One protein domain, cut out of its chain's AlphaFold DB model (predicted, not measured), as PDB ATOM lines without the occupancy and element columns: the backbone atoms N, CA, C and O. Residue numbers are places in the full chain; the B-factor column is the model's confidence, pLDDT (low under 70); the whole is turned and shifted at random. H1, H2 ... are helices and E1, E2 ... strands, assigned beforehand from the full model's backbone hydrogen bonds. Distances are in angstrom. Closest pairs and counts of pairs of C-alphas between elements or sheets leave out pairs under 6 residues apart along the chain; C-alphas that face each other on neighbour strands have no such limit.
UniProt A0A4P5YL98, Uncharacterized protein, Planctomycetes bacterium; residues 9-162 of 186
ATOM      1  N   ALA A   9     -42.756  17.984 -24.338       91.00
ATOM      2  CA  ALA A   9     -41.377  17.789 -24.741       91.00
ATOM      3  C   ALA A   9     -41.027  18.760 -25.873       91.00
ATOM      4  O   ALA A   9     -41.852  19.060 -26.736       91.00
ATOM      5  N   ASN A  10     -39.776  19.203 -25.892       88.44
ATOM      6  CA  ASN A  10     -39.189  19.976 -26.971       88.44
ATOM      7  C   ASN A  10     -38.795  19.035 -28.122       88.44
ATOM      8  O   ASN A  10     -37.619  18.755 -28.363       88.44
ATOM      9  N   PHE A  11     -39.810  18.443 -28.749       89.12
ATOM     10  CA  PHE A  11     -39.628  17.536 -29.872       89.12
ATOM     11  C   PHE A  11     -39.158  18.327 -31.112       89.12
ATOM     12  O   PHE A  11     -39.706  19.398 -31.372       89.12
ATOM     13  N   PRO A  12     -38.156  17.841 -31.873       86.12
ATOM     14  CA  PRO A  12     -37.578  18.593 -32.990       86.12
ATOM     15  C   PRO A  12     -38.549  18.978 -34.107       86.12
ATOM     16  O   PRO A  12     -38.342  19.996 -34.770       86.12
ATOM     17  N   GLU A  13     -39.590  18.178 -34.343       84.56
ATOM     18  CA  GLU A  13     -40.619  18.523 -35.321       84.56
ATOM     19  C   GLU A  13     -41.737  19.335 -34.660       84.56
ATOM     20  O   GLU A  13     -42.239  18.987 -33.592       84.56
ATOM     21  N   ARG A  14     -42.121  20.444 -35.298       79.69
ATOM     22  CA  ARG A  14     -43.082  21.408 -34.735       79.69
ATOM     23  C   ARG A  14     -44.543  21.057 -35.017       79.69
ATOM     24  O   ARG A  14     -45.430  21.608 -34.372       79.69
ATOM     25  N   ASP A  15     -44.787  20.188 -35.992       83.94
ATOM     26  CA  ASP A  15     -46.111  19.697 -36.387       83.94
ATOM     27  C   ASP A  15     -46.700  18.741 -35.339       83.94
ATOM     28  O   ASP A  15     -47.899  18.784 -35.064       83.94
ATOM     29  N   LEU A  16     -45.858  17.914 -34.712       88.12
ATOM     30  CA  LEU A  16     -46.270  16.938 -33.711       88.12
ATOM     31  C   LEU A  16     -46.030  17.450 -32.286       88.12
ATOM     32  O   LEU A  16     -44.899  17.567 -31.818       88.12
ATOM     33  N   LYS A  17     -47.114  17.659 -31.534       91.88
ATOM     34  CA  LYS A  17     -47.022  17.931 -30.094       91.88
ATOM     35  C   LYS A  17     -46.762  16.633 -29.339       91.88
ATOM     36  O   LYS A  17     -47.508  15.670 -29.494       91.88
ATOM     37  N   VAL A  18     -45.756  16.624 -28.466       92.50
ATOM     38  CA  VAL A  18     -45.421  15.467 -27.621       92.50
ATOM     39  C   VAL A  18     -45.599  15.838 -26.150       92.50
ATOM     40  O   VAL A  18     -44.919  16.731 -25.650       92.50
ATOM     41  N   VAL A  19     -46.506  15.164 -25.445       93.56
ATOM     42  CA  VAL A  19     -46.723  15.314 -23.995       93.56
ATOM     43  C   VAL A  19     -45.826  14.332 -23.248       93.56
ATOM     44  O   VAL A  19     -45.759  13.155 -23.592       93.56
ATOM     45  N   ILE A  20     -45.142  14.795 -22.207       91.38
ATOM     46  CA  ILE A  20     -44.326  13.958 -21.325       91.38
ATOM     47  C   ILE A  20     -45.270  13.184 -20.403       91.38
ATOM     48  O   ILE A  20     -45.966  13.784 -19.585       91.38
ATOM     49  N   GLY A  21     -45.294  11.857 -20.525       87.50
ATOM     50  CA  GLY A  21     -46.120  11.006 -19.672       87.50
ATOM     51  C   GLY A  21     -45.692  11.028 -18.201       87.50
ATOM     52  O   GLY A  21     -44.518  11.208 -17.872       87.50
ATOM     53  N   GLU A  22     -46.652  10.763 -17.317       84.00
ATOM     54  CA  GLU A  22     -46.515  10.850 -15.851       84.00
ATOM     55  C   GLU A  22     -45.417   9.950 -15.264       84.00
ATOM     56  O   GLU A  22     -44.875  10.223 -14.197       84.00
ATOM     57  N   HIS A  23     -45.068   8.869 -15.963       83.31
ATOM     58  CA  HIS A  23     -44.107   7.871 -15.492       83.31
ATOM     59  C   HIS A  23     -42.671   8.102 -15.982       83.31
ATOM     60  O   HIS A  23     -41.811   7.234 -15.822       83.31
ATOM     61  N   ILE A  24     -42.390   9.246 -16.605       85.81
ATOM     62  CA  ILE A  24     -41.024   9.643 -16.951       85.81
ATOM     63  C   ILE A  24     -40.368  10.264 -15.713       85.81
ATOM     64  O   ILE A  24     -40.943  11.128 -15.059       85.81
ATOM     65  N   ASN A  25     -39.158   9.808 -15.372       85.69
ATOM     66  CA  ASN A  25     -38.443  10.315 -14.198       85.69
ATOM     67  C   ASN A  25     -38.100  11.811 -14.335       85.69
ATOM     68  O   ASN A  25     -37.915  12.318 -15.441       85.69
ATOM     69  N   ALA A  26     -37.948  12.500 -13.200       84.69
ATOM     70  CA  ALA A  26     -37.743  13.949 -13.161       84.69
ATOM     71  C   ALA A  26     -36.512  14.426 -13.958       84.69
ATOM     72  O   ALA A  26     -36.566  15.479 -14.597       84.69
ATOM     73  N   THR A  27     -35.424  13.649 -13.958       85.12
ATOM     74  CA  THR A  27     -34.207  13.956 -14.724       85.12
ATOM     75  C   THR A  27     -34.508  14.005 -16.218       85.12
ATOM     76  O   THR A  27     -34.237  15.009 -16.872       85.12
ATOM     77  N   ASN A  28     -35.138  12.958 -16.749       86.94
ATOM     78  CA  ASN A  28     -35.526  12.887 -18.149       86.94
ATOM     79  C   ASN A  28     -36.590  13.931 -18.472       86.94
ATOM     80  O   ASN A  28     -36.458  14.605 -19.482       86.94
ATOM     81  N   THR A  29     -37.584  14.154 -17.608       87.62
ATOM     82  CA  THR A  29     -38.565  15.233 -17.798       87.62
ATOM     83  C   THR A  29     -37.872  16.579 -18.000       87.62
ATOM     84  O   THR A  29     -38.180  17.273 -18.963       87.62
ATOM     85  N   LYS A  30     -36.891  16.922 -17.154       86.00
ATOM     86  CA  LYS A  30     -36.127  18.169 -17.284       86.00
ATOM     87  C   LYS A  30     -35.366  18.230 -18.611       86.00
ATOM     88  O   LYS A  30     -35.408  19.261 -19.274       86.00
ATOM     89  N   LEU A  31     -34.699  17.147 -19.016       85.69
ATOM     90  CA  LEU A  31     -33.966  17.098 -20.288       85.69
ATOM     91  C   LEU A  31     -34.897  17.246 -21.498       85.69
ATOM     92  O   LEU A  31     -34.628  18.052 -22.379       85.69
ATOM     93  N   LEU A  32     -36.026  16.536 -21.514       88.88
ATOM     94  CA  LEU A  32     -36.977  16.558 -22.627       88.88
ATOM     95  C   LEU A  32     -37.628  17.934 -22.822       88.88
ATOM     96  O   LEU A  32     -38.053  18.236 -23.929       88.88
ATOM     97  N   THR A  33     -37.710  18.768 -21.780       86.81
ATOM     98  CA  THR A  33     -38.237  20.144 -21.879       86.81
ATOM     99  C   THR A  33     -37.215  21.181 -22.351       86.81
ATOM    100  O   THR A  33     -37.594  22.312 -22.644       86.81
ATOM    101  N   LYS A  34     -35.921  20.844 -22.382       81.88
ATOM    102  CA  LYS A  34     -34.849  21.807 -22.664       81.88
ATOM    103  C   LYS A  34     -34.540  21.909 -24.162       81.88
ATOM    104  O   LYS A  34     -34.737  20.970 -24.933       81.88
ATOM    105  N   LEU A  35     -33.988  23.055 -24.552       68.00
ATOM    106  CA  LEU A  35     -33.201  23.196 -25.778       68.00
ATOM    107  C   LEU A  35     -31.785  22.687 -25.493       68.00
ATOM    108  O   LEU A  35     -31.262  22.893 -24.395       68.00
ATOM    109  N   THR A  36     -31.191  21.979 -26.442       67.56
ATOM    110  CA  THR A  36     -29.820  21.484 -26.304       67.56
ATOM    111  C   THR A  36     -28.802  22.593 -26.495       67.56
ATOM    112  O   THR A  36     -29.120  23.640 -27.061       67.56
ATOM    113  N   ILE A  37     -27.564  22.367 -26.046       65.06
ATOM    114  CA  ILE A  37     -26.480  23.313 -26.328       65.06
ATOM    115  C   ILE A  37     -26.168  23.294 -27.818       65.06
ATOM    116  O   ILE A  37     -26.242  22.245 -28.469       65.06
ATOM    117  N   GLY A  38     -25.812  24.442 -28.381       63.72
ATOM    118  CA  GLY A  38     -25.411  24.497 -29.782       63.72
ATOM    119  C   GLY A  38     -24.208  23.584 -30.029       63.72
ATOM    120  O   GLY A  38     -23.345  23.416 -29.171       63.72
ATOM    121  N   LYS A  39     -24.099  23.012 -31.232       65.88
ATOM    122  CA  LYS A  39     -22.969  22.142 -31.608       65.88
ATOM    123  C   LYS A  39     -21.590  22.773 -31.338       65.88
ATOM    124  O   LYS A  39     -20.647  22.051 -31.027       65.88
ATOM    125  N   TYR A  40     -21.482  24.097 -31.450       66.06
ATOM    126  CA  TYR A  40     -20.247  24.860 -31.229       66.06
ATOM    127  C   TYR A  40     -19.832  24.980 -29.758       66.06
ATOM    128  O   TYR A  40     -18.695  25.340 -29.482       66.06
ATOM    129  N   GLU A  41     -20.725  24.656 -28.827       75.00
ATOM    130  CA  GLU A  41     -20.469  24.730 -27.386       75.00
ATOM    131  C   GLU A  41     -20.001  23.383 -26.820       75.00
ATOM    132  O   GLU A  41     -19.676  23.277 -25.641       75.00
ATOM    133  N   MET A  42     -19.938  22.334 -27.647       78.12
ATOM    134  CA  MET A  42     -19.490  21.017 -27.208       78.12
ATOM    135  C   MET A  42     -17.970  20.947 -27.038       78.12
ATOM    136  O   MET A  42     -17.207  21.268 -27.951       78.12
ATOM    137  N   SER A  43     -17.537  20.386 -25.912       82.38
ATOM    138  CA  SER A  43     -16.166  19.928 -25.683       82.38
ATOM    139  C   SER A  43     -15.738  18.847 -26.684       82.38
ATOM    140  O   SER A  43     -16.565  18.143 -27.268       82.38
ATOM    141  N   PHE A  44     -14.425  18.657 -26.835       83.25
ATOM    142  CA  PHE A  44     -13.852  17.636 -27.720       83.25
ATOM    143  C   PHE A  44     -14.424  16.229 -27.458       83.25
ATOM    144  O   PHE A  44     -14.852  15.547 -28.388       83.25
ATOM    145  N   LEU A  45     -14.531  15.829 -26.186       83.06
ATOM    146  CA  LEU A  45     -15.066  14.522 -25.795       83.06
ATOM    147  C   LEU A  45     -16.549  14.354 -26.172       83.06
ATOM    148  O   LEU A  45     -16.985  13.269 -26.558       83.06
ATOM    149  N   GLN A  46     -17.345  15.422 -26.078       84.69
ATOM    150  CA  GLN A  46     -18.748  15.402 -26.509       84.69
ATOM    151  C   GLN A  46     -18.849  15.251 -28.033       84.69
ATOM    152  O   GLN A  46     -19.662  14.466 -28.516       84.69
ATOM    153  N   GLN A  47     -17.981  15.922 -28.792       84.00
ATOM    154  CA  GLN A  47     -17.946  15.801 -30.253       84.00
ATOM    155  C   GLN A  47     -17.537  14.393 -30.720       84.00
ATOM    156  O   GLN A  47     -18.119  13.860 -31.673       84.00
ATOM    157  N   GLU A  48     -16.578  13.764 -30.040       86.38
ATOM    158  CA  GLU A  48     -16.158  12.386 -30.318       86.38
ATOM    159  C   GLU A  48     -17.300  11.390 -30.055       86.38
ATOM    160  O   GLU A  48     -17.666  10.600 -30.932       86.38
ATOM    161  N   ASN A  49     -17.944  11.484 -28.889       86.62
ATOM    162  CA  ASN A  49     -19.103  10.652 -28.555       86.62
ATOM    163  C   ASN A  49     -20.287  10.893 -29.508       86.62
ATOM    164  O   ASN A  49     -20.967   9.942 -29.901       86.62
ATOM    165  N   GLY A  50     -20.507  12.139 -29.934       87.56
ATOM    166  CA  GLY A  50     -21.508  12.477 -30.943       87.56
ATOM    167  C   GLY A  50     -21.213  11.819 -32.293       87.56
ATOM    168  O   GLY A  50     -22.115  11.276 -32.930       87.56
ATOM    169  N   SER A  51     -19.942  11.770 -32.701       89.06
ATOM    170  CA  SER A  51     -19.517  11.089 -33.933       89.06
ATOM    171  C   SER A  51     -19.754   9.578 -33.873       89.06
ATOM    172  O   SER A  51     -20.236   8.993 -34.843       89.06
ATOM    173  N   ASN A  52     -19.480   8.949 -32.728       90.81
ATOM    174  CA  ASN A  52     -19.772   7.529 -32.505       90.81
ATOM    175  C   ASN A  52     -21.281   7.251 -32.503       90.81
ATOM    176  O   ASN A  52     -21.732   6.275 -33.096       90.81
ATOM    177  N   THR A  53     -22.067   8.155 -31.918       91.69
ATOM    178  CA  THR A  53     -23.532   8.067 -31.918       91.69
ATOM    179  C   THR A  53     -24.101   8.136 -33.338       91.69
ATOM    180  O   THR A  53     -24.931   7.311 -33.707       91.69
ATOM    181  N   LEU A  54     -23.612   9.063 -34.169       92.00
ATOM    182  CA  LEU A  54     -24.025   9.171 -35.575       92.00
ATOM    183  C   LEU A  54     -23.680   7.911 -36.381       92.00
ATOM    184  O   LEU A  54     -24.485   7.476 -37.202       92.00
ATOM    185  N   LYS A  55     -22.514   7.296 -36.135       93.19
ATOM    186  CA  LYS A  55     -22.141   6.017 -36.764       93.19
ATOM    187  C   LYS A  55     -23.113   4.899 -36.380       93.19
ATOM    188  O   LYS A  55     -23.626   4.230 -37.270       93.19
ATOM    189  N   ALA A  56     -23.417   4.754 -35.088       94.81
ATOM    190  CA  ALA A  56     -24.356   3.747 -34.596       94.81
ATOM    191  C   ALA A  56     -25.768   3.922 -35.182       94.81
ATOM    192  O   ALA A  56     -26.414   2.939 -35.543       94.81
ATOM    193  N   VAL A  57     -26.238   5.169 -35.322       95.38
ATOM    194  CA  VAL A  57     -27.526   5.459 -35.971       95.38
ATOM    195  C   VAL A  57     -27.509   5.046 -37.438       95.38
ATOM    196  O   VAL A  57     -28.414   4.337 -37.869       95.38
ATOM    197  N   ARG A  58     -26.483   5.438 -38.200       94.38
ATOM    198  CA  ARG A  58     -26.371   5.084 -39.624       94.38
ATOM    199  C   ARG A  58     -26.323   3.585 -39.851       94.38
ATOM    200  O   ARG A  58     -26.977   3.093 -40.761       94.38
ATOM    201  N   GLU A  59     -25.571   2.870 -39.025       95.44
ATOM    202  CA  GLU A  59     -25.485   1.415 -39.093       95.44
ATOM    203  C   GLU A  59     -26.853   0.770 -38.834       95.44
ATOM    204  O   GLU A  59     -27.335  -0.003 -39.660       95.44
ATOM    205  N   ALA A  60     -27.530   1.153 -37.746       96.38
ATOM    206  CA  ALA A  60     -28.844   0.614 -37.406       96.38
ATOM    207  C   ALA A  60     -29.909   0.929 -38.467       96.38
ATOM    208  O   ALA A  60     -30.685   0.051 -38.846       96.38
ATOM    209  N   VAL A  61     -29.940   2.170 -38.967       95.50
ATOM    210  CA  VAL A  61     -30.878   2.581 -40.019       95.50
ATOM    211  C   VAL A  61     -30.547   1.901 -41.341       95.50
ATOM    212  O   VAL A  61     -31.465   1.478 -42.028       95.50
ATOM    213  N   GLY A  62     -29.272   1.729 -41.691       94.62
ATOM    214  CA  GLY A  62     -28.867   1.006 -42.897       94.62
ATOM    215  C   GLY A  62     -29.299  -0.463 -42.871       94.62
ATOM    216  O   GLY A  62     -29.823  -0.970 -43.864       94.62
ATOM    217  N   ILE A  63     -29.149  -1.131 -41.721       94.69
ATOM    218  CA  ILE A  63     -29.639  -2.502 -41.512       94.69
ATOM    219  C   ILE A  63     -31.165  -2.551 -41.655       94.69
ATOM    220  O   ILE A  63     -31.677  -3.389 -42.397       94.69
ATOM    221  N   LEU A  64     -31.884  -1.641 -40.988       94.69
ATOM    222  CA  LEU A  64     -33.343  -1.557 -41.067       94.69
ATOM    223  C   LEU A  64     -33.814  -1.301 -42.502       94.69
ATOM    224  O   LEU A  64     -34.695  -1.996 -42.996       94.69
ATOM    225  N   ALA A  65     -33.200  -0.335 -43.179       93.81
ATOM    226  CA  ALA A  65     -33.581   0.071 -44.518       93.81
ATOM    227  C   ALA A  65     -33.398  -1.073 -45.518       93.81
ATOM    228  O   ALA A  65     -34.281  -1.330 -46.331       93.81
ATOM    229  N   LYS A  66     -32.305  -1.834 -45.399       94.06
ATOM    230  CA  LYS A  66     -32.104  -3.045 -46.199       94.06
ATOM    231  C   LYS A  66     -33.144  -4.124 -45.884       94.06
ATOM    232  O   LYS A  66     -33.661  -4.743 -46.808       94.06
ATOM    233  N   ALA A  67     -33.437  -4.358 -44.604       93.12
ATOM    234  CA  ALA A  67     -34.370  -5.399 -44.172       93.12
ATOM    235  C   ALA A  67     -35.828  -5.105 -44.564       93.12
ATOM    236  O   ALA A  67     -36.576  -6.026 -44.873       93.12
ATOM    237  N   GLU A  68     -36.225  -3.832 -44.562       92.81
ATOM    238  CA  GLU A  68     -37.605  -3.391 -44.802       92.81
ATOM    239  C   GLU A  68     -37.796  -2.707 -46.166       92.81
ATOM    240  O   GLU A  68     -38.829  -2.083 -46.410       92.81
ATOM    241  N   SER A  69     -36.794  -2.806 -47.046       94.06
ATOM    242  CA  SER A  69     -36.787  -2.181 -48.377       94.06
ATOM    243  C   SER A  69     -37.123  -0.680 -48.341       94.06
ATOM    244  O   SER A  69     -37.909  -0.184 -49.146       94.06
ATOM    245  N   MET A  70     -36.531   0.045 -47.390       94.56
ATOM    246  CA  MET A  70     -36.613   1.505 -47.304       94.56
ATOM    247  C   MET A  70     -35.437   2.170 -48.013       94.56
ATOM    248  O   MET A  70     -34.333   1.626 -48.076       94.56
ATOM    249  N   ALA A  71     -35.656   3.398 -48.471       93.31
ATOM    250  CA  ALA A  71     -34.593   4.302 -48.882       93.31
ATOM    251  C   ALA A  71     -34.199   5.211 -47.711       93.31
ATOM    252  O   ALA A  71     -35.046   5.604 -46.908       93.31
ATOM    253  N   ILE A  72     -32.916   5.571 -47.620       93.38
ATOM    254  CA  ILE A  72     -32.484   6.660 -46.737       93.38
ATOM    255  C   ILE A  72     -32.855   7.973 -47.430       93.38
ATOM    256  O   ILE A  72     -32.325   8.285 -48.492       93.38
ATOM    257  N   GLU A  73     -33.777   8.721 -46.833       88.06
ATOM    258  CA  GLU A  73     -34.303   9.983 -47.370       88.06
ATOM    259  C   GLU A  73     -33.473  11.183 -46.912       88.06
ATOM    260  O   GLU A  73     -33.350  12.181 -47.617       88.06
ATOM    261  N   THR A  74     -32.914  11.115 -45.704       84.50
ATOM    262  CA  THR A  74     -32.139  12.210 -45.116       84.50
ATOM    263  C   THR A  74     -31.050  11.641 -44.221       84.50
ATOM    264  O   THR A  74     -31.326  10.800 -43.370       84.50
ATOM    265  N   ASP A  75     -29.823  12.128 -44.375       84.25
ATOM    266  CA  ASP A  75     -28.717  11.923 -43.433       84.25
ATOM    267  C   ASP A  75     -27.879  13.201 -43.401       84.25
ATOM    268  O   ASP A  75     -26.915  13.374 -44.149       84.25
ATOM    269  N   GLU A  76     -28.304  14.143 -42.566       84.56
ATOM    270  CA  GLU A  76     -27.766  15.498 -42.554       84.56
ATOM    271  C   GLU A  76     -27.253  15.879 -41.170       84.56
ATOM    272  O   GLU A  76     -27.816  15.520 -40.133       84.56
ATOM    273  N   LYS A  77     -26.176  16.670 -41.145       78.81
ATOM    274  CA  LYS A  77     -25.767  17.389 -39.934       78.81
ATOM    275  C   LYS A  77     -26.632  18.638 -39.827       78.81
ATOM    276  O   LYS A  77     -26.701  19.409 -40.776       78.81
ATOM    277  N   HIS A  78     -27.230  18.867 -38.665       72.38
ATOM    278  CA  HIS A  78     -28.066  20.042 -38.435       72.38
ATOM    279  C   HIS A  78     -27.298  21.120 -37.653       72.38
ATOM    280  O   HIS A  78     -26.263  20.851 -37.039       72.38
ATOM    281  N   ARG A  79     -27.787  22.366 -37.673       69.62
ATOM    282  CA  ARG A  79     -27.219  23.443 -36.840       69.62
ATOM    283  C   ARG A  79     -27.586  23.264 -35.365       69.62
ATOM    284  O   ARG A  79     -26.757  23.493 -34.488       69.62
ATOM    285  N   GLU A  80     -28.828  22.865 -35.116       70.12
ATOM    286  CA  GLU A  80     -29.421  22.747 -33.773       70.12
ATOM    287  C   GLU A  80     -29.247  21.345 -33.162       70.12
ATOM    288  O   GLU A  80     -29.371  21.174 -31.954       70.12
ATOM    289  N   TYR A  81     -28.919  20.346 -33.986       78.69
ATOM    290  CA  TYR A  81     -28.787  18.937 -33.599       78.69
ATOM    291  C   TYR A  81     -27.468  18.377 -34.138       78.69
ATOM    292  O   TYR A  81     -26.930  18.889 -35.117       78.69
ATOM    293  N   LEU A  82     -26.946  17.296 -33.554       85.38
ATOM    294  CA  LEU A  82     -25.770  16.606 -34.100       85.38
ATOM    295  C   LEU A  82     -26.021  16.097 -35.520       85.38
ATOM    296  O   LEU A  82     -25.139  16.186 -36.380       85.38
ATOM    297  N   GLY A  83     -27.229  15.595 -35.752       89.38
ATOM    298  CA  GLY A  83     -27.692  15.174 -37.058       89.38
ATOM    299  C   GLY A  83     -29.113  14.642 -37.021       89.38
ATOM    300  O   GLY A  83     -29.723  14.492 -35.957       89.38
ATOM    301  N   ILE A  84     -29.617  14.365 -38.212       91.56
ATOM    302  CA  ILE A  84     -30.907  13.746 -38.456       91.56
ATOM    303  C   ILE A  84     -30.724  12.623 -39.470       91.56
ATOM    304  O   ILE A  84     -30.030  12.798 -40.471       91.56
ATOM    305  N   THR A  85     -31.352  11.481 -39.210       94.94
ATOM    306  CA  THR A  85     -31.412  10.371 -40.160       94.94
ATOM    307  C   THR A  85     -32.865   9.964 -40.355       94.94
ATOM    308  O   THR A  85     -33.540   9.624 -39.382       94.94
ATOM    309  N   LYS A  86     -33.354  10.006 -41.594       94.50
ATOM    310  CA  LYS A  86     -34.694   9.549 -41.976       94.50
ATOM    311  C   LYS A  86     -34.594   8.451 -43.028       94.50
ATOM    312  O   LYS A  86     -33.806   8.566 -43.967       94.50
ATOM    313  N   ALA A  87     -35.393   7.406 -42.870       96.38
ATOM    314  CA  ALA A  87     -35.558   6.351 -43.860       96.38
ATOM    315  C   ALA A  87     -37.038   6.005 -44.008       96.38
ATOM    316  O   ALA A  87     -37.765   5.976 -43.013       96.38
ATOM    317  N   GLY A  88     -37.475   5.735 -45.231       95.50
ATOM    318  CA  GLY A  88     -38.879   5.488 -45.519       95.50
ATOM    319  C   GLY A  88     -39.111   4.664 -46.777       95.50
ATOM    320  O   GLY A  88     -38.216   4.437 -47.593       95.50
ATOM    321  N   ASN A  89     -40.335   4.163 -46.893       93.81
ATOM    322  CA  ASN A  89     -40.895   3.550 -48.090       93.81
ATOM    323  C   ASN A  89     -42.368   3.987 -48.228       93.81
ATOM    324  O   ASN A  89     -42.831   4.868 -47.505       93.81
ATOM    325  N   ALA A  90     -43.124   3.369 -49.137       91.69
ATOM    326  CA  ALA A  90     -44.533   3.713 -49.357       91.69
ATOM    327  C   ALA A  90     -45.453   3.452 -48.142       91.69
ATOM    328  O   ALA A  90     -46.545   4.009 -48.078       91.69
ATOM    329  N   GLU A  91     -45.028   2.619 -47.190       91.88
ATOM    330  CA  GLU A  91     -45.843   2.163 -46.057       91.88
ATOM    331  C   GLU A  91     -45.451   2.816 -44.733       91.88
ATOM    332  O   GLU A  91     -46.255   2.853 -43.805       91.88
ATOM    333  N   LYS A  92     -44.209   3.282 -44.582       93.75
ATOM    334  CA  LYS A  92     -43.705   3.755 -43.289       93.75
ATOM    335  C   LYS A  92     -42.490   4.656 -43.412       93.75
ATOM    336  O   LYS A  92     -41.689   4.529 -44.332       93.75
ATOM    337  N   ILE A  93     -42.331   5.516 -42.407       95.00
ATOM    338  CA  ILE A  93     -41.191   6.420 -42.241       95.00
ATOM    339  C   ILE A  93     -40.634   6.271 -40.827       95.00
ATOM    340  O   ILE A  93     -41.377   6.232 -39.845       95.00
ATOM    341  N   VAL A  94     -39.310   6.235 -40.721       96.50
ATOM    342  CA  VAL A  94     -38.559   6.294 -39.470       96.50
ATOM    343  C   VAL A  94     -37.674   7.528 -39.491       96.50
ATOM    344  O   VAL A  94     -36.855   7.690 -40.390       96.50
ATOM    345  N   GLY A  95     -37.819   8.390 -38.490       95.06
ATOM    346  CA  GLY A  95     -36.977   9.563 -38.287       95.06
ATOM    347  C   GLY A  95     -36.253   9.497 -36.952       95.06
ATOM    348  O   GLY A  95     -36.870   9.230 -35.920       95.06
ATOM    349  N   LEU A  96     -34.949   9.755 -36.970       95.06
ATOM    350  CA  LEU A  96     -34.096   9.840 -35.792       95.06
ATOM    351  C   LEU A  96     -33.445  11.219 -35.714       95.06
ATOM    352  O   LEU A  96     -32.760  11.636 -36.646       95.06
ATOM    353  N   TRP A  97     -33.612  11.897 -34.580       93.38
ATOM    354  CA  TRP A  97     -32.954  13.172 -34.288       93.38
ATOM    355  C   TRP A  97     -31.956  12.974 -33.168       93.38
ATOM    356  O   TRP A  97     -32.324  12.560 -32.066       93.38
ATOM    357  N   ILE A  98     -30.698  13.291 -33.450       91.94
ATOM    358  CA  ILE A  98     -29.597  13.147 -32.508       91.94
ATOM    359  C   ILE A  98     -29.315  14.522 -31.917       91.94
ATOM    360  O   ILE A  98     -28.715  15.386 -32.553       91.94
ATOM    361  N   LEU A  99     -29.776  14.729 -30.693       88.56
ATOM    362  CA  LEU A  99     -29.631  15.969 -29.948       88.56
ATOM    363  C   LEU A  99     -28.237  16.052 -29.309       88.56
ATOM    364  O   LEU A  99     -27.671  15.049 -28.863       88.56
ATOM    365  N   THR A 100     -27.678  17.261 -29.275       81.62
ATOM    366  CA  THR A 100     -26.461  17.571 -28.513       81.62
ATOM    367  C   THR A 100     -26.730  17.454 -27.002       81.62
ATOM    368  O   THR A 100     -27.889  17.414 -26.581       81.62
ATOM    369  N   PRO A 101     -25.693  17.374 -26.151       77.25
ATOM    370  CA  PRO A 101     -25.877  17.448 -24.702       77.25
ATOM    371  C   PRO A 101     -26.561  18.757 -24.262       77.25
ATOM    372  O   PRO A 101     -26.614  19.730 -25.011       77.25
ATOM    373  N   PHE A 102     -27.094  18.809 -23.041       71.81
ATOM    374  CA  PHE A 102     -27.813  19.994 -22.542       71.81
ATOM    375  C   PHE A 102     -26.962  20.894 -21.648       71.81
ATOM    376  O   PHE A 102     -27.352  22.025 -21.367       71.81
ATOM    377  N   GLU A 103     -25.826  20.388 -21.171       74.06
ATOM    378  CA  GLU A 103     -24.918  21.073 -20.255       74.06
ATOM    379  C   GLU A 103     -23.470  20.684 -20.605       74.06
ATOM    380  O   GLU A 103     -23.212  19.563 -21.048       74.06
ATOM    381  N   LEU A 104     -22.509  21.592 -20.396       68.38
ATOM    382  CA  LEU A 104     -21.092  21.382 -20.750       68.38
ATOM    383  C   LEU A 104     -20.461  20.167 -20.053       68.38
ATOM    384  O   LEU A 104     -19.564  19.529 -20.597       68.38
ATOM    385  N   THR A 105     -20.944  19.831 -18.859       74.00
ATOM    386  CA  THR A 105     -20.475  18.696 -18.052       74.00
ATOM    387  C   THR A 105     -21.173  17.380 -18.408       74.00
ATOM    388  O   THR A 105     -20.769  16.320 -17.929       74.00
ATOM    389  N   GLN A 106     -22.211  17.410 -19.251       76.44
ATOM    390  CA  GLN A 106     -22.980  16.229 -19.632       76.44
ATOM    391  C   GLN A 106     -22.385  15.568 -20.878       76.44
ATOM    392  O   GLN A 106     -22.291  16.177 -21.937       76.44
ATOM    393  N   SER A 107     -22.054  14.282 -20.798       77.88
ATOM    394  CA  SER A 107     -21.601  13.494 -21.957       77.88
ATOM    395  C   SER A 107     -22.722  12.720 -22.659       77.88
ATOM    396  O   SER A 107     -22.505  12.146 -23.725       77.88
ATOM    397  N   ALA A 108     -23.915  12.673 -22.061       83.81
ATOM    398  CA  ALA A 108     -25.065  11.971 -22.615       83.81
ATOM    399  C   ALA A 108     -25.728  12.751 -23.755       83.81
ATOM    400  O   ALA A 108     -25.973  13.950 -23.639       83.81
ATOM    401  N   HIS A 109     -26.080  12.024 -24.810       86.62
ATOM    402  CA  HIS A 109     -26.886  12.493 -25.927       86.62
ATOM    403  C   HIS A 109     -28.316  11.991 -25.770       86.62
ATOM    404  O   HIS A 109     -28.554  10.906 -25.227       86.62
ATOM    405  N   LEU A 110     -29.266  12.776 -26.268       90.50
ATOM    406  CA  LEU A 110     -30.655  12.368 -26.415       90.50
ATOM    407  C   LEU A 110     -30.890  11.989 -27.879       90.50
ATOM    408  O   LEU A 110     -30.503  12.717 -28.787       90.50
ATOM    409  N   ILE A 111     -31.534  10.853 -28.112       93.12
ATOM    410  CA  ILE A 111     -32.017  10.482 -29.440       93.12
ATOM    411  C   ILE A 111     -33.526  10.381 -29.372       93.12
ATOM    412  O   ILE A 111     -34.068   9.623 -28.564       93.12
ATOM    413  N   TRP A 112     -34.187  11.139 -30.239       94.19
ATOM    414  CA  TRP A 112     -35.599  10.966 -30.536       94.19
ATOM    415  C   TRP A 112     -35.770  10.017 -31.706       94.19
ATOM    416  O   TRP A 112     -35.023  10.098 -32.676       94.19
ATOM    417  N   CYS A 113     -36.789   9.170 -31.632       95.62
ATOM    418  CA  CYS A 113     -37.234   8.338 -32.736       95.62
ATOM    419  C   CYS A 113     -38.731   8.552 -32.960       95.62
ATOM    420  O   CYS A 113     -39.522   8.373 -32.031       95.62
ATOM    421  N   ARG A 114     -39.109   8.880 -34.194       95.56
ATOM    422  CA  ARG A 114     -40.490   8.851 -34.682       95.56
ATOM    423  C   ARG A 114     -40.612   7.722 -35.687       95.56
ATOM    424  O   ARG A 114     -39.814   7.627 -36.612       95.56
ATOM    425  N   TRP A 115     -41.614   6.888 -35.495       95.69
ATOM    426  CA  TRP A 115     -42.061   5.910 -36.469       95.69
ATOM    427  C   TRP A 115     -43.468   6.298 -36.912       95.69
ATOM    428  O   TRP A 115     -44.314   6.595 -36.066       95.69
ATOM    429  N   SER A 116     -43.710   6.300 -38.214       94.25
ATOM    430  CA  SER A 116     -45.006   6.628 -38.797       94.25
ATOM    431  C   SER A 116     -45.407   5.541 -39.784       94.25
ATOM    432  O   SER A 116     -44.621   5.205 -40.664       94.25
ATOM    433  N   GLU A 117     -46.627   5.029 -39.654       93.81
ATOM    434  CA  GLU A 117     -47.300   4.215 -40.670       93.81
ATOM    435  C   GLU A 117     -48.014   5.152 -41.648       93.81
ATOM    436  O   GLU A 117     -48.738   6.059 -41.226       93.81
ATOM    437  N   LEU A 118     -47.804   4.943 -42.942       87.75
ATOM    438  CA  LEU A 118     -48.442   5.663 -44.035       87.75
ATOM    439  C   LEU A 118     -49.650   4.859 -44.536       87.75
ATOM    440  O   LEU A 118     -49.612   3.634 -44.603       87.75
ATOM    441  N   GLY A 119     -50.734   5.549 -44.893       79.56
ATOM    442  CA  GLY A 119     -51.953   4.932 -45.424       79.56
ATOM    443  C   GLY A 119     -53.189   5.155 -44.550       79.56
ATOM    444  O   GLY A 119     -53.264   6.110 -43.779       79.56
ATOM    445  N   ASN A 120     -54.187   4.278 -44.693       66.75
ATOM    446  CA  ASN A 120     -55.539   4.502 -44.159       66.75
ATOM    447  C   ASN A 120     -55.633   4.450 -42.627       66.75
ATOM    448  O   ASN A 120     -56.489   5.109 -42.044       66.75
ATOM    449  N   THR A 121     -54.759   3.690 -41.963       74.31
ATOM    450  CA  THR A 121     -54.686   3.615 -40.495       74.31
ATOM    451  C   THR A 121     -53.442   4.314 -39.981       74.31
ATOM    452  O   THR A 121     -52.744   3.748 -39.145       74.31
ATOM    453  N   ALA A 122     -53.130   5.502 -40.507       87.31
ATOM    454  CA  ALA A 122     -51.929   6.242 -40.142       87.31
ATOM    455  C   ALA A 122     -51.730   6.259 -38.617       87.31
ATOM    456  O   ALA A 122     -52.578   6.723 -37.846       87.31
ATOM    457  N   LYS A 123     -50.606   5.692 -38.180       94.00
ATOM    458  CA  LYS A 123     -50.198   5.625 -36.778       94.00
ATOM    459  C   LYS A 123     -48.885   6.348 -36.620       94.00
ATOM    460  O   LYS A 123     -48.010   6.253 -37.469       94.00
ATOM    461  N   THR A 124     -48.737   7.035 -35.500       94.50
ATOM    462  CA  THR A 124     -47.484   7.676 -35.116       94.50
ATOM    463  C   THR A 124     -47.044   7.125 -33.773       94.50
ATOM    464  O   THR A 124     -47.832   7.040 -32.832       94.50
ATOM    465  N   GLY A 125     -45.777   6.741 -33.687       94.88
ATOM    466  CA  GLY A 125     -45.118   6.291 -32.473       94.88
ATOM    467  C   GLY A 125     -43.872   7.117 -32.205       94.88
ATOM    468  O   GLY A 125     -43.032   7.277 -33.087       94.88
ATOM    469  N   VAL A 126     -43.733   7.625 -30.983       95.50
ATOM    470  CA  VAL A 126     -42.537   8.350 -30.542       95.50
ATOM    471  C   VAL A 126     -41.879   7.611 -29.382       95.50
ATOM    472  O   VAL A 126     -42.543   7.129 -28.458       95.50
ATOM    473  N   ALA A 127     -40.554   7.528 -29.424       94.94
ATOM    474  CA  ALA A 127     -39.727   7.047 -28.329       94.94
ATOM    475  C   ALA A 127     -38.453   7.888 -28.210       94.94
ATOM    476  O   ALA A 127     -38.068   8.605 -29.135       94.94
ATOM    477  N   PHE A 128     -37.786   7.785 -27.064       93.88
ATOM    478  CA  PHE A 128     -36.513   8.452 -26.835       93.88
ATOM    479  C   PHE A 128     -35.543   7.579 -26.043       93.88
ATOM    480  O   PHE A 128     -35.948   6.670 -25.309       93.88
ATOM    481  N   LYS A 129     -34.253   7.889 -26.158       92.50
ATOM    482  CA  LYS A 129     -33.211   7.313 -25.307       92.50
ATOM    483  C   LYS A 129     -32.149   8.355 -24.991       92.50
ATOM    484  O   LYS A 129     -31.702   9.072 -25.878       92.50
ATOM    485  N   VAL A 130     -31.751   8.416 -23.722       89.94
ATOM    486  CA  VAL A 130     -30.631   9.234 -23.245       89.94
ATOM    487  C   VAL A 130     -29.495   8.290 -22.885       89.94
ATOM    488  O   VAL A 130     -29.693   7.405 -22.054       89.94
ATOM    489  N   ASN A 131     -28.330   8.444 -23.512       89.44
ATOM    490  CA  ASN A 131     -27.151   7.653 -23.168       89.44
ATOM    491  C   ASN A 131     -25.849   8.375 -23.538       89.44
ATOM    492  O   ASN A 131     -25.831   9.248 -24.400       89.44
ATOM    493  N   THR A 132     -24.745   8.009 -22.893       85.44
ATOM    494  CA  THR A 132     -23.400   8.535 -23.200       85.44
ATOM    495  C   THR A 132     -22.777   7.860 -24.413       85.44
ATOM    496  O   THR A 132     -22.020   8.487 -25.150       85.44
ATOM    497  N   LYS A 133     -23.125   6.591 -24.640       87.12
ATOM    498  CA  LYS A 133     -22.685   5.787 -25.778       87.12
ATOM    499  C   LYS A 133     -23.876   5.036 -26.356       87.12
ATOM    500  O   LYS A 133     -24.736   4.577 -25.611       87.12
ATOM    501  N   PHE A 134     -23.913   4.913 -27.674       92.44
ATOM    502  CA  PHE A 134     -24.945   4.173 -28.388       92.44
ATOM    503  C   PHE A 134     -24.296   3.101 -29.251       92.44
ATOM    504  O   PHE A 134     -23.291   3.363 -29.910       92.44
ATOM    505  N   THR A 135     -24.886   1.911 -29.254       94.81
ATOM    506  CA  THR A 135     -24.615   0.858 -30.239       94.81
ATOM    507  C   THR A 135     -25.724   0.813 -31.290       94.81
ATOM    508  O   THR A 135     -26.805   1.368 -31.080       94.81
ATOM    509  N   ALA A 136     -25.498   0.129 -32.414       95.19
ATOM    510  CA  ALA A 136     -26.556  -0.091 -33.399       95.19
ATOM    511  C   ALA A 136     -27.771  -0.822 -32.782       95.19
ATOM    512  O   ALA A 136     -28.917  -0.450 -33.035       95.19
ATOM    513  N   ASP A 137     -27.533  -1.779 -31.879       95.06
ATOM    514  CA  ASP A 137     -28.591  -2.483 -31.144       95.06
ATOM    515  C   ASP A 137     -29.411  -1.556 -30.245       95.06
ATOM    516  O   ASP A 137     -30.634  -1.695 -30.146       95.06
ATOM    517  N   ASP A 138     -28.771  -0.582 -29.591       94.88
ATOM    518  CA  ASP A 138     -29.480   0.421 -28.796       94.88
ATOM    519  C   ASP A 138     -30.476   1.213 -29.646       94.88
ATOM    520  O   ASP A 138     -31.592   1.480 -29.186       94.88
ATOM    521  N   ILE A 139     -30.078   1.569 -30.870       96.50
ATOM    522  CA  ILE A 139     -30.912   2.304 -31.825       96.50
ATOM    523  C   ILE A 139     -32.020   1.407 -32.379       96.50
ATOM    524  O   ILE A 139     -33.181   1.813 -32.400       96.50
ATOM    525  N   ALA A 140     -31.717   0.158 -32.733       95.56
ATOM    526  CA  ALA A 140     -32.723  -0.801 -33.185       95.56
ATOM    527  C   ALA A 140     -33.800  -1.055 -32.112       95.56
ATOM    528  O   ALA A 140     -34.993  -1.111 -32.414       95.56
ATOM    529  N   ASN A 141     -33.399  -1.166 -30.841       95.44
ATOM    530  CA  ASN A 141     -34.327  -1.276 -29.714       95.44
ATOM    531  C   ASN A 141     -35.194  -0.014 -29.557       95.44
ATOM    532  O   ASN A 141     -36.383  -0.123 -29.254       95.44
ATOM    533  N   LEU A 142     -34.620   1.173 -29.773       95.62
ATOM    534  CA  LEU A 142     -35.353   2.439 -29.734       95.62
ATOM    535  C   LEU A 142     -36.417   2.516 -30.843       95.62
ATOM    536  O   LEU A 142     -37.556   2.890 -30.564       95.62
ATOM    537  N   ILE A 143     -36.081   2.103 -32.068       95.81
ATOM    538  CA  ILE A 143     -37.020   2.067 -33.200       95.81
ATOM    539  C   ILE A 143     -38.167   1.091 -32.915       95.81
ATOM    540  O   ILE A 143     -39.336   1.453 -33.046       95.81
ATOM    541  N   ARG A 144     -37.857  -0.117 -32.422       94.69
ATOM    542  CA  ARG A 144     -38.871  -1.102 -32.005       94.69
ATOM    543  C   ARG A 144     -39.784  -0.571 -30.897       94.69
ATOM    544  O   ARG A 144     -40.981  -0.851 -30.890       94.69
ATOM    545  N   ALA A 145     -39.247   0.217 -29.966       94.00
ATOM    546  CA  ALA A 145     -40.054   0.868 -28.940       94.00
ATOM    547  C   ALA A 145     -41.002   1.923 -29.536       94.00
ATOM    548  O   ALA A 145     -42.168   1.963 -29.148       94.00
ATOM    549  N   ALA A 146     -40.539   2.735 -30.495       94.94
ATOM    550  CA  ALA A 146     -41.390   3.693 -31.201       94.94
ATOM    551  C   ALA A 146     -42.531   2.980 -31.946       94.94
ATOM    552  O   ALA A 146     -43.689   3.340 -31.755       94.94
ATOM    553  N   GLN A 147     -42.225   1.907 -32.683       93.94
ATOM    554  CA  GLN A 147     -43.214   1.060 -33.366       93.94
ATOM    555  C   GLN A 147     -44.267   0.503 -32.401       93.94
ATOM    556  O   GLN A 147     -45.466   0.648 -32.620       93.94
ATOM    557  N   LYS A 148     -43.833  -0.082 -31.277       93.44
ATOM    558  CA  LYS A 148     -44.741  -0.629 -30.255       93.44
ATOM    559  C   LYS A 148     -45.643   0.438 -29.628       93.44
ATOM    560  O   LYS A 148     -46.735   0.132 -29.148       93.44
ATOM    561  N   ASN A 149     -45.177   1.681 -29.582       92.44
ATOM    562  CA  ASN A 149     -45.917   2.798 -29.013       92.44
ATOM    563  C   ASN A 149     -46.823   3.501 -30.029       92.44
ATOM    564  O   ASN A 149     -47.491   4.457 -29.636       92.44
ATOM    565  N   ALA A 150     -46.845   3.058 -31.286       93.81
ATOM    566  CA  ALA A 150     -47.585   3.720 -32.342       93.81
ATOM    567  C   ALA A 150     -49.098   3.671 -32.100       93.81
ATOM    568  O   ALA A 150     -49.674   2.616 -31.826       93.81
ATOM    569  N   VAL A 151     -49.736   4.834 -32.199       93.81
ATOM    570  CA  VAL A 151     -51.181   5.018 -32.032       93.81
ATOM    571  C   VAL A 151     -51.721   5.894 -33.154       93.81
ATOM    572  O   VAL A 151     -50.988   6.705 -33.725       93.81
ATOM    573  N   SER A 152     -52.996   5.724 -33.484       93.00
ATOM    574  CA  SER A 152     -53.694   6.649 -34.373       93.00
ATOM    575  C   SER A 152     -53.994   7.923 -33.591       93.00
ATOM    576  O   SER A 152     -54.559   7.847 -32.503       93.00
ATOM    577  N   LEU A 153     -53.574   9.064 -34.129       88.44
ATOM    578  CA  LEU A 153     -53.797  10.384 -33.541       88.44
ATOM    579  C   LEU A 153     -54.768  11.155 -34.428       88.44
ATOM    580  O   LEU A 153     -54.610  11.160 -35.652       88.44
ATOM    581  N   ALA A 154     -55.742  11.826 -33.823       86.12
ATOM    582  CA  ALA A 154     -56.548  12.798 -34.547       86.12
ATOM    583  C   ALA A 154     -55.703  14.026 -34.935       86.12
ATOM    584  O   ALA A 154     -54.650  14.304 -34.352       86.12
ATOM    585  N   ALA A 155     -56.167  14.798 -35.921       82.62
ATOM    586  CA  ALA A 155     -55.479  16.015 -36.339       82.62
ATOM    587  C   ALA A 155     -55.322  16.992 -35.156       82.62
ATOM    588  O   ALA A 155     -56.301  17.384 -34.524       82.62
ATOM    589  N   GLY A 156     -54.080  17.382 -34.856       82.88
ATOM    590  CA  GLY A 156     -53.752  18.288 -33.751       82.88
ATOM    591  C   GLY A 156     -53.706  17.641 -32.361       82.88
ATOM    592  O   GLY A 156     -53.366  18.331 -31.393       82.88
ATOM    593  N   GLU A 157     -54.001  16.343 -32.248       89.25
ATOM    594  CA  GLU A 157     -53.857  15.590 -31.005       89.25
ATOM    595  C   GLU A 157     -52.376  15.402 -30.653       89.25
ATOM    596  O   GLU A 157     -51.524  15.165 -31.512       89.25
ATOM    597  N   ALA A 158     -52.053  15.530 -29.367       90.44
ATOM    598  CA  ALA A 158     -50.688  15.356 -28.899       90.44
ATOM    599  C   ALA A 158     -50.371  13.878 -28.641       90.44
ATOM    600  O   ALA A 158     -51.138  13.164 -27.999       90.44
ATOM    601  N   PHE A 159     -49.186  13.435 -29.052       93.19
ATOM    602  CA  PHE A 159     -48.684  12.114 -28.698       93.19
ATOM    603  C   PHE A 159     -48.253  12.093 -27.226       93.19
ATOM    604  O   PHE A 159     -47.403  12.883 -26.815       93.19
ATOM    605  N   THR A 160     -48.779  11.163 -26.426       93.12
ATOM    606  CA  THR A 160     -48.337  10.993 -25.032       93.12
ATOM    607  C   THR A 160     -47.152  10.032 -24.956       93.12
ATOM    608  O   THR A 160     -47.272   8.831 -25.207       93.12
ATOM    609  N   LEU A 161     -45.992  10.564 -24.580       91.69
ATOM    610  CA  LEU A 161     -44.740   9.832 -24.474       91.69
ATOM    611  C   LEU A 161     -44.787   8.831 -23.318       91.69
ATOM    612  O   LEU A 161     -44.980   9.198 -22.159       91.69
ATOM    613  N   LYS A 162     -44.560   7.555 -23.629       84.44
ATOM    614  CA  LYS A 162     -44.484   6.494 -22.621       84.44
ATOM    615  C   LYS A 162     -43.093   6.469 -21.981       84.44
ATOM    616  O   LYS A 162     -42.084   6.661 -22.657       84.44
TER     617      LYS A 162
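Overview. This is residues 9 to 162 of the 186 residues of an uncharacterized protein of Planctomycetes bacterium (UniProt A0A4P5YL98). One twisted sheet of five antiparallel strands, E2 to E6, has two helices packed over one of its faces: the long H2 on the side of E2 and E3, and the shorter H3 over E5 and E6. By the E6 side of this slab sit a small parallel pair of strands, E1 and E7, and the short helix H1. The printed part has 154 residues, with three named helices and seven named strands in the order E1 H1 H2 E2 E3 E4 E5 E6 H3 E7; the class is mixed, helices and strands. The large sheet runs E2 - E3 - E4 - E5 - E6, and the whole is compact, with a radius of gyration of the C-alphas of 14.9 A and spans of 46 by 35 by 24 A.

Along the chain. Start at residue 9 and go on to E1, residues 18 to 20, where C-alpha 18 is at (-45.421, 15.467, -27.621). H1 follows at residues 26 to 32. Find C-alpha 44 at (-13.852, 17.636, -27.720); from there H2 runs 35.0 A to residue 67. Then come E2, residues 71 to 76, E3, residues 83 to 88, E4, residues 92 to 99 and 22.9 A long, E5, residues 109 to 117 and 26.5 A, and E6, residues 124 to 131 and 23.6 A. H3, residues 136 to 148, is 18.5 A long. E7, residues 159 to 161, ends at C-alpha 161, (-44.740, 9.832, -24.474).

Arrangement. E2 to E6 form a meander, each strand the antiparallel neighbour of the one before, and each successive two form a hairpin. Look for N 73 and O 86, 2.9 A, between E2 and E3; N 94 and O 87, 2.8 A, between E3 and E4; N 95 and O 114, 2.8 A, between E4 and E5; and N 113 and O 127, 2.9 A, between E5 and E6. H2 and H3 are on the same face of this sheet, making two layers, helices on one face of a sheet. H3 lies over E5 and E6 at a height over the sheet of 7.8 A, slantwise to the strands, at 36 degrees to E5 on the local plane. Residues 56 to 64 of H2 touch residues 136 to 140 of H3, the closest C-alphas being those of Ala 56 and Ala 136, 4.6 A apart; the helices run the same way at a steep tilt of 60 degrees. H1 only grazes the sheet, with residues 28 to 32. E1 and E7 are parallel neighbours, with N 19 and O 159 2.8 A apart. In H1, H2 and H3 every O i to N i+4 pair is within hydrogen-bond range.

Size, cuts and confidence. The two C-alphas farthest apart, those of Phe 44 and Asn 120, are 46.7 A apart. The printed part has no cut, and the link from H1 to H2, 11 residues, is long. The mean pLDDT of the printed part is 88.0; look for low confidence, under 70, at residues 35 to 40, 79, 104 and 120.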